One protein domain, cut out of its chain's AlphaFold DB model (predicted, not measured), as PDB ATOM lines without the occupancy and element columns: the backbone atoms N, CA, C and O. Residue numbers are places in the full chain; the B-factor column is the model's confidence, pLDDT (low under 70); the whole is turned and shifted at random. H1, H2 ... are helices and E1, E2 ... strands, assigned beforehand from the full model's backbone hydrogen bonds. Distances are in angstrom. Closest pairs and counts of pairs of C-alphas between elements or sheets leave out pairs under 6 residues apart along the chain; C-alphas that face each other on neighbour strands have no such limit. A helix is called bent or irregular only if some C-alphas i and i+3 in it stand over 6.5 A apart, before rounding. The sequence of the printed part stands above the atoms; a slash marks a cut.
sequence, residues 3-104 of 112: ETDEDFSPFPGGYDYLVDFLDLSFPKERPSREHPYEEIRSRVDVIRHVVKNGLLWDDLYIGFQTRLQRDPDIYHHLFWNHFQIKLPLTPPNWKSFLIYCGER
ATOM      1  N   GLU A   3      84.607  40.772  27.023       93.88
ATOM      2  CA  GLU A   3      85.383  41.254  25.879       93.88
ATOM      3  C   GLU A   3      85.981  42.633  26.184       93.88
ATOM      4  O   GLU A   3      85.314  43.540  26.678       93.88
ATOM      5  N   THR A   4      87.261  42.795  25.869       94.56
ATOM      6  CA  THR A   4      88.019  44.025  26.128       94.56
ATOM      7  C   THR A   4      88.812  44.458  24.900       94.56
ATOM      8  O   THR A   4      88.942  43.698  23.936       94.56
ATOM      9  N   ASP A   5      89.329  45.682  24.921       93.62
ATOM     10  CA  ASP A   5      90.222  46.210  23.889       93.62
ATOM     11  C   ASP A   5      91.698  45.782  24.083       93.62
ATOM     12  O   ASP A   5      92.031  44.886  24.871       93.62
ATOM     13  N   GLU A   6      92.607  46.440  23.355       90.44
ATOM     14  CA  GLU A   6      94.061  46.235  23.432       90.44
ATOM     15  C   GLU A   6      94.706  46.728  24.743       90.44
ATOM     16  O   GLU A   6      95.843  46.363  25.050       90.44
ATOM     17  N   ASP A   7      93.964  47.388  25.622       92.06
ATOM     18  CA  ASP A   7      94.434  47.836  26.936       92.06
ATOM     19  C   ASP A   7      93.668  47.175  28.097       92.06
ATOM     20  O   ASP A   7      93.867  47.528  29.258       92.06
ATOM     21  N   PHE A   8      92.840  46.160  27.809       91.62
ATOM     22  CA  PHE A   8      91.931  45.516  28.771       91.62
ATOM     23  C   PHE A   8      90.865  46.465  29.349       91.62
ATOM     24  O   PHE A   8      90.349  46.233  30.448       91.62
ATOM     25  N   SER A   9      90.516  47.510  28.601       93.56
ATOM     26  CA  SER A   9      89.405  48.408  28.900       93.56
ATOM     27  C   SER A   9      88.108  47.913  28.240       93.56
ATOM     28  O   SER A   9      88.157  47.098  27.310       93.56
ATOM     29  N   PRO A  10      86.930  48.366  28.715       92.75
ATOM     30  CA  PRO A  10      85.652  48.016  28.101       92.75
ATOM     31  C   PRO A  10      85.624  48.369  26.612       92.75
ATOM     32  O   PRO A  10      85.887  49.510  26.232       92.75
ATOM     33  N   PHE A  11      85.275  47.396  25.773       91.56
ATOM     34  CA  PHE A  11      85.227  47.576  24.325       91.56
ATOM     35  C   PHE A  11      83.816  47.987  23.860       91.56
ATOM     36  O   PHE A  11      82.850  47.274  24.151       91.56
ATOM     37  N   PRO A  12      83.647  49.098  23.111       90.56
ATOM     38  CA  PRO A  12      82.355  49.463  22.530       90.56
ATOM     39  C   PRO A  12      81.828  48.375  21.581       90.56
ATOM     40  O   PRO A  12      82.472  48.032  20.593       90.56
ATOM     41  N   GLY A  13      80.643  47.829  21.867       85.94
ATOM     42  CA  GLY A  13      80.093  46.692  21.111       85.94
ATOM     43  C   GLY A  13      80.741  45.341  21.451       85.94
ATOM     44  O   GLY A  13      80.615  44.384  20.679       85.94
ATOM     45  N   GLY A  14      81.447  45.266  22.581       87.88
ATOM     46  CA  GLY A  14      81.887  44.016  23.189       87.88
ATOM     47  C   GLY A  14      80.722  43.246  23.807       87.88
ATOM     48  O   GLY A  14      79.705  43.827  24.197       87.88
ATOM     49  N   TYR A  15      80.868  41.928  23.875       88.56
ATOM     50  CA  TYR A  15      79.916  41.043  24.532       88.56
ATOM     51  C   TYR A  15      80.423  40.603  25.903       88.56
ATOM     52  O   TYR A  15      81.472  39.969  26.020       88.56
ATOM     53  N   ASP A  16      79.592  40.837  26.916       91.44
ATOM     54  CA  ASP A  16      79.759  40.254  28.239       91.44
ATOM     55  C   ASP A  16      78.854  39.034  28.370       91.44
ATOM     56  O   ASP A  16      77.639  39.094  28.162       91.44
ATOM     57  N   TYR A  17      79.463  37.906  28.713       90.94
ATOM     58  CA  TYR A  17      78.773  36.641  28.890       90.94
ATOM     59  C   TYR A  17      78.944  36.148  30.324       90.94
ATOM     60  O   TYR A  17      80.037  35.732  30.736       90.94
ATOM     61  N   LEU A  18      77.849  36.209  31.080       93.19
ATOM     62  CA  LEU A  18      77.767  35.764  32.464       93.19
ATOM     63  C   LEU A  18      76.924  34.494  32.542       93.19
ATOM     64  O   LEU A  18      75.915  34.357  31.851       93.19
ATOM     65  N   VAL A  19      77.342  33.580  33.412       92.94
ATOM     66  CA  VAL A  19      76.634  32.331  33.702       92.94
ATOM     67  C   VAL A  19      76.518  32.204  35.209       92.94
ATOM     68  O   VAL A  19      77.524  32.288  35.914       92.94
ATOM     69  N   ASP A  20      75.304  31.985  35.702       93.25
ATOM     70  CA  ASP A  20      75.086  31.627  37.095       93.25
ATOM     71  C   ASP A  20      75.068  30.103  37.228       93.25
ATOM     72  O   ASP A  20      74.175  29.424  36.730       93.25
ATOM     73  N   PHE A  21      76.071  29.522  37.888       91.25
ATOM     74  CA  PHE A  21      76.180  28.064  37.969       91.25
ATOM     75  C   PHE A  21      75.181  27.401  38.930       91.25
ATOM     76  O   PHE A  21      75.081  26.165  38.920       91.25
ATOM     77  N   LEU A  22      74.449  28.180  39.739       89.62
ATOM     78  CA  LEU A  22      73.434  27.655  40.653       89.62
ATOM     79  C   LEU A  22      72.200  27.166  39.888       89.62
ATOM     80  O   LEU A  22      71.714  26.066  40.147       89.62
ATOM     81  N   ASP A  23      71.725  27.966  38.934       91.38
ATOM     82  CA  ASP A  23      70.510  27.706  38.151       91.38
ATOM     83  C   ASP A  23      70.754  27.613  36.635       91.38
ATOM     84  O   ASP A  23      69.831  27.300  35.885       91.38
ATOM     85  N   LEU A  24      72.000  27.805  36.190       90.19
ATOM     86  CA  LEU A  24      72.429  27.829  34.787       90.19
ATOM     87  C   LEU A  24      71.785  28.951  33.962       90.19
ATOM     88  O   LEU A  24      71.649  28.825  32.744       90.19
ATOM     89  N   SER A  25      71.387  30.045  34.611       91.06
ATOM     90  CA  SER A  25      70.887  31.236  33.932       91.06
ATOM     91  C   SER A  25      72.017  32.093  33.341       91.06
ATOM     92  O   SER A  25      73.193  31.945  33.681       91.06
ATOM     93  N   PHE A  26      71.640  33.012  32.444       91.94
ATOM     94  CA  PHE A  26      72.540  33.971  31.790       91.94
ATOM     95  C   PHE A  26      72.178  35.402  32.215       91.94
ATOM     96  O   PHE A  26      71.459  36.096  31.484       91.94
ATOM     97  N   PRO A  27      72.571  35.834  33.427       93.56
ATOM     98  CA  PRO A  27      72.224  37.159  33.925       93.56
ATOM     99  C   PRO A  27      72.950  38.258  33.138       93.56
ATOM    100  O   PRO A  27      74.004  38.038  32.550       93.56
ATOM    101  N   LYS A  28      72.389  39.473  33.140       90.88
ATOM    102  CA  LYS A  28      73.031  40.645  32.514       90.88
ATOM    103  C   LYS A  28      74.130  41.262  33.378       90.88
ATOM    104  O   LYS A  28      74.972  41.984  32.863       90.88
ATOM    105  N   GLU A  29      74.093  41.014  34.681       92.31
ATOM    106  CA  GLU A  29      74.997  41.599  35.667       92.31
ATOM    107  C   GLU A  29      75.331  40.582  36.759       92.31
ATOM    108  O   GLU A  29      74.644  39.567  36.917       92.31
ATOM    109  N   ARG A  30      76.406  40.842  37.510       90.81
ATOM    110  CA  ARG A  30      76.808  39.991  38.631       90.81
ATOM    111  C   ARG A  30      75.706  40.013  39.707       90.81
ATOM    112  O   ARG A  30      75.346  41.099  40.159       90.81
ATOM    113  N   PRO A  31      75.198  38.853  40.160       92.31
ATOM    114  CA  PRO A  31      74.206  38.803  41.230       92.31
ATOM    115  C   PRO A  31      74.714  39.462  42.519       92.31
ATOM    116  O   PRO A  31      75.877  39.311  42.881       92.31
ATOM    117  N   SER A  32      73.833  40.129  43.264       92.50
ATOM    118  CA  SER A  32      74.187  40.812  44.521       92.50
ATOM    119  C   SER A  32      74.374  39.883  45.730       92.50
ATOM    120  O   SER A  32      74.793  40.333  46.794       92.50
ATOM    121  N   ARG A  33      74.056  38.589  45.592       94.06
ATOM    122  CA  ARG A  33      74.244  37.576  46.645       94.06
ATOM    123  C   ARG A  33      75.716  37.198  46.812       94.06
ATOM    124  O   ARG A  33      76.499  37.367  45.887       94.06
ATOM    125  N   GLU A  34      76.082  36.607  47.944       92.19
ATOM    126  CA  GLU A  34      77.405  35.993  48.112       92.19
ATOM    127  C   GLU A  34      77.551  34.772  47.186       92.19
ATOM    128  O   GLU A  34      76.656  33.925  47.118       92.19
ATOM    129  N   HIS A  35      78.646  34.708  46.428       91.19
ATOM    130  CA  HIS A  35      78.951  33.606  45.515       91.19
ATOM    131  C   HIS A  35      80.440  33.606  45.137       91.19
ATOM    132  O   HIS A  35      81.032  34.686  45.032       91.19
ATOM    133  N   PRO A  36      81.029  32.430  44.852       91.50
ATOM    134  CA  PRO A  36      82.306  32.358  44.160       91.50
ATOM    135  C   PRO A  36      82.204  32.974  42.765       91.50
ATOM    136  O   PRO A  36      81.241  32.728  42.035       91.50
ATOM    137  N   TYR A  37      83.209  33.749  42.385       92.25
ATOM    138  CA  TYR A  37      83.257  34.485  41.135       92.25
ATOM    139  C   TYR A  37      84.534  34.160  40.363       92.25
ATOM    140  O   TYR A  37      85.632  34.196  40.914       92.25
ATOM    141  N   GLU A  38      84.378  33.850  39.078       92.75
ATOM    142  CA  GLU A  38      85.479  33.655  38.139       92.75
ATOM    143  C   GLU A  38      85.256  34.562  36.930       92.75
ATOM    144  O   GLU A  38      84.251  34.461  36.223       92.75
ATOM    145  N   GLU A  39      86.200  35.470  36.710       93.38
ATOM    146  CA  GLU A  39      86.202  36.405  35.597       93.38
ATOM    147  C   GLU A  39      87.335  36.058  34.641       93.38
ATOM    148  O   GLU A  39      88.484  35.871  35.040       93.38
ATOM    149  N   ILE A  40      86.992  36.011  33.359       91.94
ATOM    150  CA  ILE A  40      87.929  35.853  32.255       91.94
ATOM    151  C   ILE A  40      87.740  37.084  31.372       91.94
ATOM    152  O   ILE A  40      86.644  37.281  30.841       91.94
ATOM    153  N   ARG A  41      88.776  37.915  31.254       93.50
ATOM    154  CA  ARG A  41      88.821  39.067  30.346       93.50
ATOM    155  C   ARG A  41      89.762  38.762  29.199       93.50
ATOM    156  O   ARG A  41      90.930  38.463  29.445       93.50
ATOM    157  N   SER A  42      89.286  38.890  27.970       92.62
ATOM    158  CA  SER A  42      90.105  38.653  26.780       92.62
ATOM    159  C   SER A  42      89.930  39.775  25.777       92.62
ATOM    160  O   SER A  42      88.880  40.419  25.710       92.62
ATOM    161  N   ARG A  43      90.969  39.998  24.975       92.00
ATOM    162  CA  ARG A  43      90.905  40.930  23.852       92.00
ATOM    163  C   ARG A  43      89.906  40.438  22.822       92.00
ATOM    164  O   ARG A  43      89.933  39.260  22.457       92.00
ATOM    165  N   VAL A  44      89.058  41.342  22.351       91.94
ATOM    166  CA  VAL A  44      87.941  41.045  21.451       91.94
ATOM    167  C   VAL A  44      88.391  40.325  20.177       91.94
ATOM    168  O   VAL A  44      87.804  39.309  19.805       91.94
ATOM    169  N   ASP A  45      89.481  40.767  19.551       89.81
ATOM    170  CA  ASP A  45      89.967  40.169  18.304       89.81
ATOM    171  C   ASP A  45      90.507  38.753  18.520       89.81
ATOM    172  O   ASP A  45      90.253  37.857  17.712       89.81
ATOM    173  N   VAL A  46      91.182  38.521  19.648       88.88
ATOM    174  CA  VAL A  46      91.763  37.218  19.997       88.88
ATOM    175  C   VAL A  46      90.662  36.201  20.287       88.88
ATOM    176  O   VAL A  46      90.635  35.137  19.666       88.88
ATOM    177  N   ILE A  47      89.716  36.528  21.179       89.25
ATOM    178  CA  ILE A  47      88.642  35.589  21.528       89.25
ATOM    179  C   ILE A  47      87.762  35.270  20.325       89.25
ATOM    180  O   ILE A  47      87.467  34.101  20.064       89.25
ATOM    181  N   ARG A  48      87.386  36.284  19.540       89.44
ATOM    182  CA  ARG A  48      86.561  36.073  18.351       89.44
ATOM    183  C   ARG A  48      87.299  35.249  17.307       89.44
ATOM    184  O   ARG A  48      86.675  34.393  16.685       89.44
ATOM    185  N   HIS A  49      88.604  35.454  17.127       88.31
ATOM    186  CA  HIS A  49      89.400  34.642  16.212       88.31
ATOM    187  C   HIS A  49      89.462  33.174  16.652       88.31
ATOM    188  O   HIS A  49      89.212  32.294  15.826       88.31
ATOM    189  N   VAL A  50      89.728  32.905  17.933       86.88
ATOM    190  CA  VAL A  50      89.778  31.539  18.477       86.88
ATOM    191  C   VAL A  50      88.433  30.835  18.318       86.88
ATOM    192  O   VAL A  50      88.378  29.747  17.748       86.88
ATOM    193  N   VAL A  51      87.334  31.477  18.731       85.19
ATOM    194  CA  VAL A  51      85.983  30.898  18.639       85.19
ATOM    195  C   VAL A  51      85.569  30.677  17.185       85.19
ATOM    196  O   VAL A  51      85.075  29.606  16.839       85.19
ATOM    197  N   LYS A  52      85.789  31.666  16.309       84.06
ATOM    198  CA  LYS A  52      85.387  31.591  14.896       84.06
ATOM    199  C   LYS A  52      86.122  30.493  14.132       84.06
ATOM    200  O   LYS A  52      85.532  29.892  13.238       84.06
ATOM    201  N   ASN A  53      87.393  30.256  14.450       83.31
ATOM    202  CA  ASN A  53      88.228  29.288  13.739       83.31
ATOM    203  C   ASN A  53      88.354  27.943  14.471       83.31
ATOM    204  O   ASN A  53      89.033  27.052  13.969       83.31
ATOM    205  N   GLY A  54      87.701  27.775  15.627       83.56
ATOM    206  CA  GLY A  54      87.769  26.541  16.409       83.56
ATOM    207  C   GLY A  54      89.184  26.215  16.890       83.56
ATOM    208  O   GLY A  54      89.573  25.049  16.886       83.56
ATOM    209  N   LEU A  55      89.964  27.242  17.241       85.81
ATOM    210  CA  LEU A  55      91.326  27.072  17.745       85.81
ATOM    211  C   LEU A  55      91.322  26.600  19.203       85.81
ATOM    212  O   LEU A  55      90.279  26.560  19.864       85.81
ATOM    213  N   LEU A  56      92.496  26.218  19.706       84.19
ATOM    214  CA  LEU A  56      92.620  25.727  21.072       84.19
ATOM    215  C   LEU A  56      92.387  26.871  22.059       84.19
ATOM    216  O   LEU A  56      92.842  27.993  21.862       84.19
ATOM    217  N   TRP A  57      91.719  26.576  23.173       80.19
ATOM    218  CA  TRP A  57      91.544  27.554  24.252       80.19
ATOM    219  C   TRP A  57      92.880  27.973  24.875       80.19
ATOM    220  O   TRP A  57      92.990  29.091  25.375       80.19
ATOM    221  N   ASP A  58      93.906  27.121  24.786       81.50
ATOM    222  CA  ASP A  58      95.273  27.451  25.195       81.50
ATOM    223  C   ASP A  58      95.818  28.675  24.438       81.50
ATOM    224  O   ASP A  58      96.568  29.463  25.016       81.50
ATOM    225  N   ASP A  59      95.365  28.918  23.204       78.44
ATOM    226  CA  ASP A  59      95.758  30.091  22.411       78.44
ATOM    227  C   ASP A  59      95.251  31.410  23.024       78.44
ATOM    228  O   ASP A  59      95.834  32.467  22.788       78.44
ATOM    229  N   LEU A  60      94.209  31.369  23.868       81.31
ATOM    230  CA  LEU A  60      93.754  32.531  24.645       81.31
ATOM    231  C   LEU A  60      94.675  32.839  25.827       81.31
ATOM    232  O   LEU A  60      94.690  33.968  26.328       81.31
ATOM    233  N   TYR A  61      95.388  31.830  26.323       73.50
ATOM    234  CA  TYR A  61      96.216  31.924  27.520       73.50
ATOM    235  C   TYR A  61      97.687  32.208  27.184       73.50
ATOM    236  O   TYR A  61      98.362  32.946  27.910       73.50
ATOM    237  N   ILE A  62      98.184  31.667  26.067       72.06
ATOM    238  CA  ILE A  62      99.563  31.862  25.612       72.06
ATOM    239  C   ILE A  62      99.838  33.362  25.388       72.06
ATOM    240  O   ILE A  62      99.079  34.078  24.741       72.06
ATOM    241  N   GLY A  63     100.948  33.860  25.944       62.25
ATOM    242  CA  GLY A  63     101.406  35.236  25.711       62.25
ATOM    243  C   GLY A  63     100.636  36.339  26.455       62.25
ATOM    244  O   GLY A  63     100.701  37.488  26.028       62.25
ATOM    245  N   PHE A  64      99.949  36.024  27.564       62.78
ATOM    246  CA  PHE A  64      99.224  36.981  28.428       62.78
ATOM    247  C   PHE A  64      97.986  37.651  27.801       62.78
ATOM    248  O   PHE A  64      97.584  38.733  28.237       62.78
ATOM    249  N   GLN A  65      97.354  37.017  26.810       74.19
ATOM    250  CA  GLN A  65      96.199  37.581  26.093       74.19
ATOM    251  C   GLN A  65      94.894  37.596  26.908       74.19
ATOM    252  O   GLN A  65      93.972  38.350  26.593       74.19
ATOM    253  N   THR A  66      94.823  36.812  27.986       87.44
ATOM    254  CA  THR A  66      93.652  36.727  28.864       87.44
ATOM    255  C   THR A  66      94.021  37.055  30.312       87.44
ATOM    256  O   THR A  66      95.058  36.617  30.815       87.44
ATOM    257  N   ARG A  67      93.168  37.814  31.008       90.38
ATOM    258  CA  ARG A  67      93.243  38.027  32.463       90.38
ATOM    259  C   ARG A  67      92.219  37.139  33.145       90.38
ATOM    260  O   ARG A  67      91.037  37.216  32.825       90.38
ATOM    261  N   LEU A  68      92.682  36.319  34.082       89.38
ATOM    262  CA  LEU A  68      91.817  35.529  34.946       89.38
ATOM    263  C   LEU A  68      91.835  36.121  36.350       89.38
ATOM    264  O   LEU A  68      92.902  36.397  36.896       89.38
ATOM    265  N   GLN A  69      90.653  36.277  36.928       91.31
ATOM    266  CA  GLN A  69      90.463  36.648  38.322       91.31
ATOM    267  C   GLN A  69      89.499  35.658  38.967       91.31
ATOM    268  O   GLN A  69      88.509  35.256  38.356       91.31
ATOM    269  N   ARG A  70      89.790  35.273  40.208       91.56
ATOM    270  CA  ARG A  70      88.954  34.379  41.007       91.56
ATOM    271  C   ARG A  70      88.771  34.949  42.402       91.56
ATOM    272  O   ARG A  70      89.706  35.518  42.959       91.56
ATOM    273  N   ASP A  71      87.570  34.800  42.936       91.38
ATOM    274  CA  ASP A  71      87.220  35.229  44.284       91.38
ATOM    275  C   ASP A  71      86.148  34.298  44.880       91.38
ATOM    276  O   ASP A  71      85.011  34.319  44.405       91.38
ATOM    277  N   PRO A  72      86.464  33.469  45.891       90.81
ATOM    278  CA  PRO A  72      87.801  33.230  46.445       90.81
ATOM    279  C   PRO A  72      88.732  32.512  45.452       90.81
ATOM    280  O   PRO A  72      88.270  31.767  44.586       90.81
ATOM    281  N   ASP A  73      90.051  32.689  45.597       89.94
ATOM    282  CA  ASP A  73      91.066  32.012  44.766       89.94
ATOM    283  C   ASP A  73      91.257  30.541  45.186       89.94
ATOM    284  O   ASP A  73      92.257  30.138  45.780       89.94
ATOM    285  N   ILE A  74      90.223  29.741  44.937       88.12
ATOM    286  CA  ILE A  74      90.165  28.303  45.201       88.12
ATOM    287  C   ILE A  74      89.518  27.576  44.020       88.12
ATOM    288  O   ILE A  74      88.889  28.170  43.145       88.12
ATOM    289  N   TYR A  75      89.636  26.250  44.011       83.12
ATOM    290  CA  TYR A  75      89.004  25.406  43.003       83.12
ATOM    291  C   TYR A  75      87.474  25.572  42.977       83.12
ATOM    292  O   TYR A  75      86.779  25.264  43.949       83.12
ATOM    293  N   HIS A  76      86.936  25.986  41.826       84.19
ATOM    294  CA  HIS A  76      85.505  26.204  41.642       84.19
ATOM    295  C   HIS A  76      84.823  24.987  40.994       84.19
ATOM    296  O   HIS A  76      84.648  24.902  39.781       84.19
ATOM    297  N   HIS A  77      84.422  24.007  41.808       86.12
ATOM    298  CA  HIS A  77      83.854  22.744  41.310       86.12
ATOM    299  C   HIS A  77      82.585  22.911  40.451       86.12
ATOM    300  O   HIS A  77      82.346  22.090  39.571       86.12
ATOM    301  N   LEU A  78      81.772  23.951  40.682       88.19
ATOM    302  CA  LEU A  78      80.573  24.225  39.883       88.19
ATOM    303  C   LEU A  78      80.916  24.622  38.444       88.19
ATOM    304  O   LEU A  78      80.255  24.147  37.521       88.19
ATOM    305  N   PHE A  79      81.970  25.424  38.267       87.31
ATOM    306  CA  PHE A  79      82.518  25.766  36.957       87.31
ATOM    307  C   PHE A  79      82.960  24.496  36.222       87.31
ATOM    308  O   PHE A  79      82.451  24.191  35.148       87.31
ATOM    309  N   TRP A  80      83.814  23.677  36.842       85.62
ATOM    310  CA  TRP A  80      84.296  22.434  36.226       85.62
ATOM    311  C   TRP A  80      83.171  21.450  35.900       85.62
ATOM    312  O   TRP A  80      83.108  20.911  34.797       85.62
ATOM    313  N   ASN A  81      82.231  21.268  36.828       89.44
ATOM    314  CA  ASN A  81      81.064  20.416  36.628       89.44
ATOM    315  C   ASN A  81      80.186  20.903  35.461       89.44
ATOM    316  O   ASN A  81      79.628  20.089  34.724       89.44
ATOM    317  N   HIS A  82      80.077  22.222  35.257       87.38
ATOM    318  CA  HIS A  82      79.334  22.772  34.128       87.38
ATOM    319  C   HIS A  82      79.918  22.308  32.791       87.38
ATOM    320  O   HIS A  82      79.192  21.725  31.987       87.38
ATOM    321  N   PHE A  83      81.223  22.491  32.588       84.00
ATOM    322  CA  PHE A  83      81.874  22.132  31.326       84.00
ATOM    323  C   PHE A  83      82.010  20.622  31.117       84.00
ATOM    324  O   PHE A  83      81.951  20.158  29.982       84.00
ATOM    325  N   GLN A  84      82.170  19.850  32.193       84.19
ATOM    326  CA  GLN A  84      82.405  18.411  32.097       84.19
ATOM    327  C   GLN A  84      81.117  17.581  32.005       84.19
ATOM    328  O   GLN A  84      81.116  16.541  31.351       84.19
ATOM    329  N   ILE A  85      80.043  17.996  32.687       85.69
ATOM    330  CA  ILE A  85      78.829  17.175  32.850       85.69
ATOM    331  C   ILE A  85      77.576  17.887  32.339       85.69
ATOM    332  O   ILE A  85      76.714  17.243  31.746       85.69
ATOM    333  N   LYS A  86      77.435  19.197  32.587       85.81
ATOM    334  CA  LYS A  86      76.175  19.911  32.304       85.81
ATOM    335  C   LYS A  86      76.071  20.441  30.874       85.81
ATOM    336  O   LYS A  86      74.955  20.699  30.425       85.81
ATOM    337  N   LEU A  87      77.188  20.624  30.165       83.19
ATOM    338  CA  LEU A  87      77.154  21.055  28.770       83.19
ATOM    339  C   LEU A  87      76.508  19.977  27.883       83.19
ATOM    340  O   LEU A  87      76.919  18.815  27.931       83.19
ATOM    341  N   PRO A  88      75.520  20.342  27.045       82.62
ATOM    342  CA  PRO A  88      74.970  19.418  26.067       82.62
ATOM    343  C   PRO A  88      76.060  18.916  25.117       82.62
ATOM    344  O   PRO A  88      76.827  19.702  24.567       82.62
ATOM    345  N   LEU A  89      76.079  17.606  24.859       81.62
ATOM    346  CA  LEU A  89      76.959  17.012  23.841       81.62
ATOM    347  C   LEU A  89      76.552  17.406  22.414       81.62
ATOM    348  O   LEU A  89      77.312  17.231  21.465       81.62
ATOM    349  N   THR A  90      75.331  17.912  22.252       83.50
ATOM    350  CA  THR A  90      74.831  18.438  20.987       83.50
ATOM    351  C   THR A  90      75.309  19.876  20.786       83.50
ATOM    352  O   THR A  90      75.141  20.691  21.698       83.50
ATOM    353  N   PRO A  91      75.828  20.230  19.598       76.25
ATOM    354  CA  PRO A  91      76.244  21.597  19.318       76.25
ATOM    355  C   PRO A  91      75.050  22.569  19.367       76.25
ATOM    356  O   PRO A  91      73.917  22.167  19.071       76.25
ATOM    357  N   PRO A  92      75.283  23.858  19.681       75.62
ATOM    358  CA  PRO A  92      74.259  24.889  19.565       75.62
ATOM    359  C   PRO A  92      73.667  24.937  18.151       75.62
ATOM    360  O   PRO A  92      74.366  24.725  17.157       75.62
ATOM    361  N   ASN A  93      72.380  25.273  18.033       82.69
ATOM    362  CA  ASN A  93      71.773  25.534  16.730       82.69
ATOM    363  C   ASN A  93      72.240  26.900  16.201       82.69
ATOM    364  O   ASN A  93      71.563  27.920  16.357       82.69
ATOM    365  N   TRP A  94      73.409  26.902  15.559       75.38
ATOM    366  CA  TRP A  94      74.039  28.100  15.004       75.38
ATOM    367  C   TRP A  94      73.142  28.841  14.013       75.38
ATOM    368  O   TRP A  94      73.152  30.067  13.978       75.38
ATOM    369  N   LYS A  95      72.318  28.121  13.240       81.25
ATOM    370  CA  LYS A  95      71.410  28.732  12.262       81.25
ATOM    371  C   LYS A  95      70.366  29.611  12.951       81.25
ATOM    372  O   LYS A  95      70.182  30.753  12.543       81.25
ATOM    373  N   SER A  96      69.723  29.110  14.005       79.56
ATOM    374  CA  SER A  96      68.755  29.895  14.781       79.56
ATOM    375  C   SER A  96      69.415  31.066  15.512       79.56
ATOM    376  O   SER A  96      68.863  32.162  15.539       79.56
ATOM    377  N   PHE A  97      70.615  30.855  16.062       70.44
ATOM    378  CA  PHE A  97      71.374  31.901  16.749       70.44
ATOM    379  C   PHE A  97      71.737  33.072  15.820       70.44
ATOM    380  O   PHE A  97      71.542  34.233  16.178       70.44
ATOM    381  N   LEU A  98      72.224  32.777  14.610       71.69
ATOM    382  CA  LEU A  98      72.617  33.799  13.637       71.69
ATOM    383  C   LEU A  98      71.421  34.596  13.102       71.69
ATOM    384  O   LEU A  98      71.560  35.794  12.873       71.69
ATOM    385  N   ILE A  99      70.248  33.969  12.949       76.62
ATOM    386  CA  ILE A  99      69.010  34.676  12.577       76.62
ATOM    387  C   ILE A  99      68.628  35.681  13.672       76.62
ATOM    388  O   ILE A  99      68.425  36.854  13.376       76.62
ATOM    389  N   TYR A 100      68.634  35.256  14.939       63.44
ATOM    390  CA  TYR A 100      68.329  36.129  16.077       63.44
ATOM    391  C   TYR A 100      69.289  37.325  16.195       63.44
ATOM    392  O   TYR A 100      68.871  38.449  16.471       63.44
ATOM    393  N   CYS A 101      70.585  37.100  15.963       58.06
ATOM    394  CA  CYS A 101      71.578  38.177  15.963       58.06
ATOM    395  C   CYS A 101      71.427  39.110  14.752       58.06
ATOM    396  O   CYS A 101      71.695  40.298  14.875       58.06
ATOM    397  N   GLY A 102      70.986  38.599  13.599       58.75
ATOM    398  CA  GLY A 102      70.710  39.411  12.412       58.75
ATOM    399  C   GLY A 102      69.488  40.323  12.561       58.75
ATOM    400  O   GLY A 102      69.458  41.401  11.974       58.75
ATOM    401  N   GLU A 103      68.502  39.924  13.369       53.97
ATOM    402  CA  GLU A 103      67.321  40.739  13.691       53.97
ATOM    403  C   GLU A 103      67.637  41.861  14.694       53.97
ATOM    404  O   GLU A 103      67.068  42.949  14.607       53.97
ATOM    405  N   ARG A 104      68.599  41.642  15.602       51.91
ATOM    406  CA  ARG A 104      69.224  42.700  16.413       51.91
ATOM    407  C   ARG A 104      70.400  43.321  15.653       51.91
ATOM    408  O   ARG A 104      71.553  43.165  16.050       51.91
TER     409      ARG A 104
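Overview. This is residues 3 to 104 of the 112 residues of a protein of Ovis aries (UniProt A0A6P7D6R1). A two-stranded antiparallel ribbon, E1 and E2, has a helical hairpin, H1 and H2, at the end where E1 finishes and E2 starts; residues 87 to 104 stick out as an arm bearing H4. Residues 3 to 36, without named elements, lead into E1. The 102 printed residues run E1 H1 H2 E2 H3 H4, mixed class, under half in named elements; only just compact, close to loose, radius of gyration of the C-alphas 15.0 A, spans 36 by 32 by 27 A.

Along the chain. E1, residues 37 to 43, spans 20.0 A from (83.257, 34.485, 41.135); E2 is 66 to 71, 16.8 A. H1 is 44 to 53, H2 58 to 64, H3 77 to 86, and H4 94 to 103, ending at (67.321, 40.739, 13.691).

Arrangement. N 39 and O 69 of E1 and E2 are 2.8 A apart. H1 and H2 touch, C-alphas 47 and 60 closest at 6.7 A, a shallow tilt of 24 degrees, opposite ways. H2 is irregular, C-alphas 60 and 63 lying 8.2 A apart; 1 of 3 O i to N i+4 and 2 of 4 O i to N i+3 pairs are within hydrogen-bond range, against every i+4 pair in H1, H3 and H4. H3 and H4 are apart.

Size, cuts and confidence. The printed part has no cut and no long link; pLDDT is under 70 at residues 63 to 64 and 100 to 104.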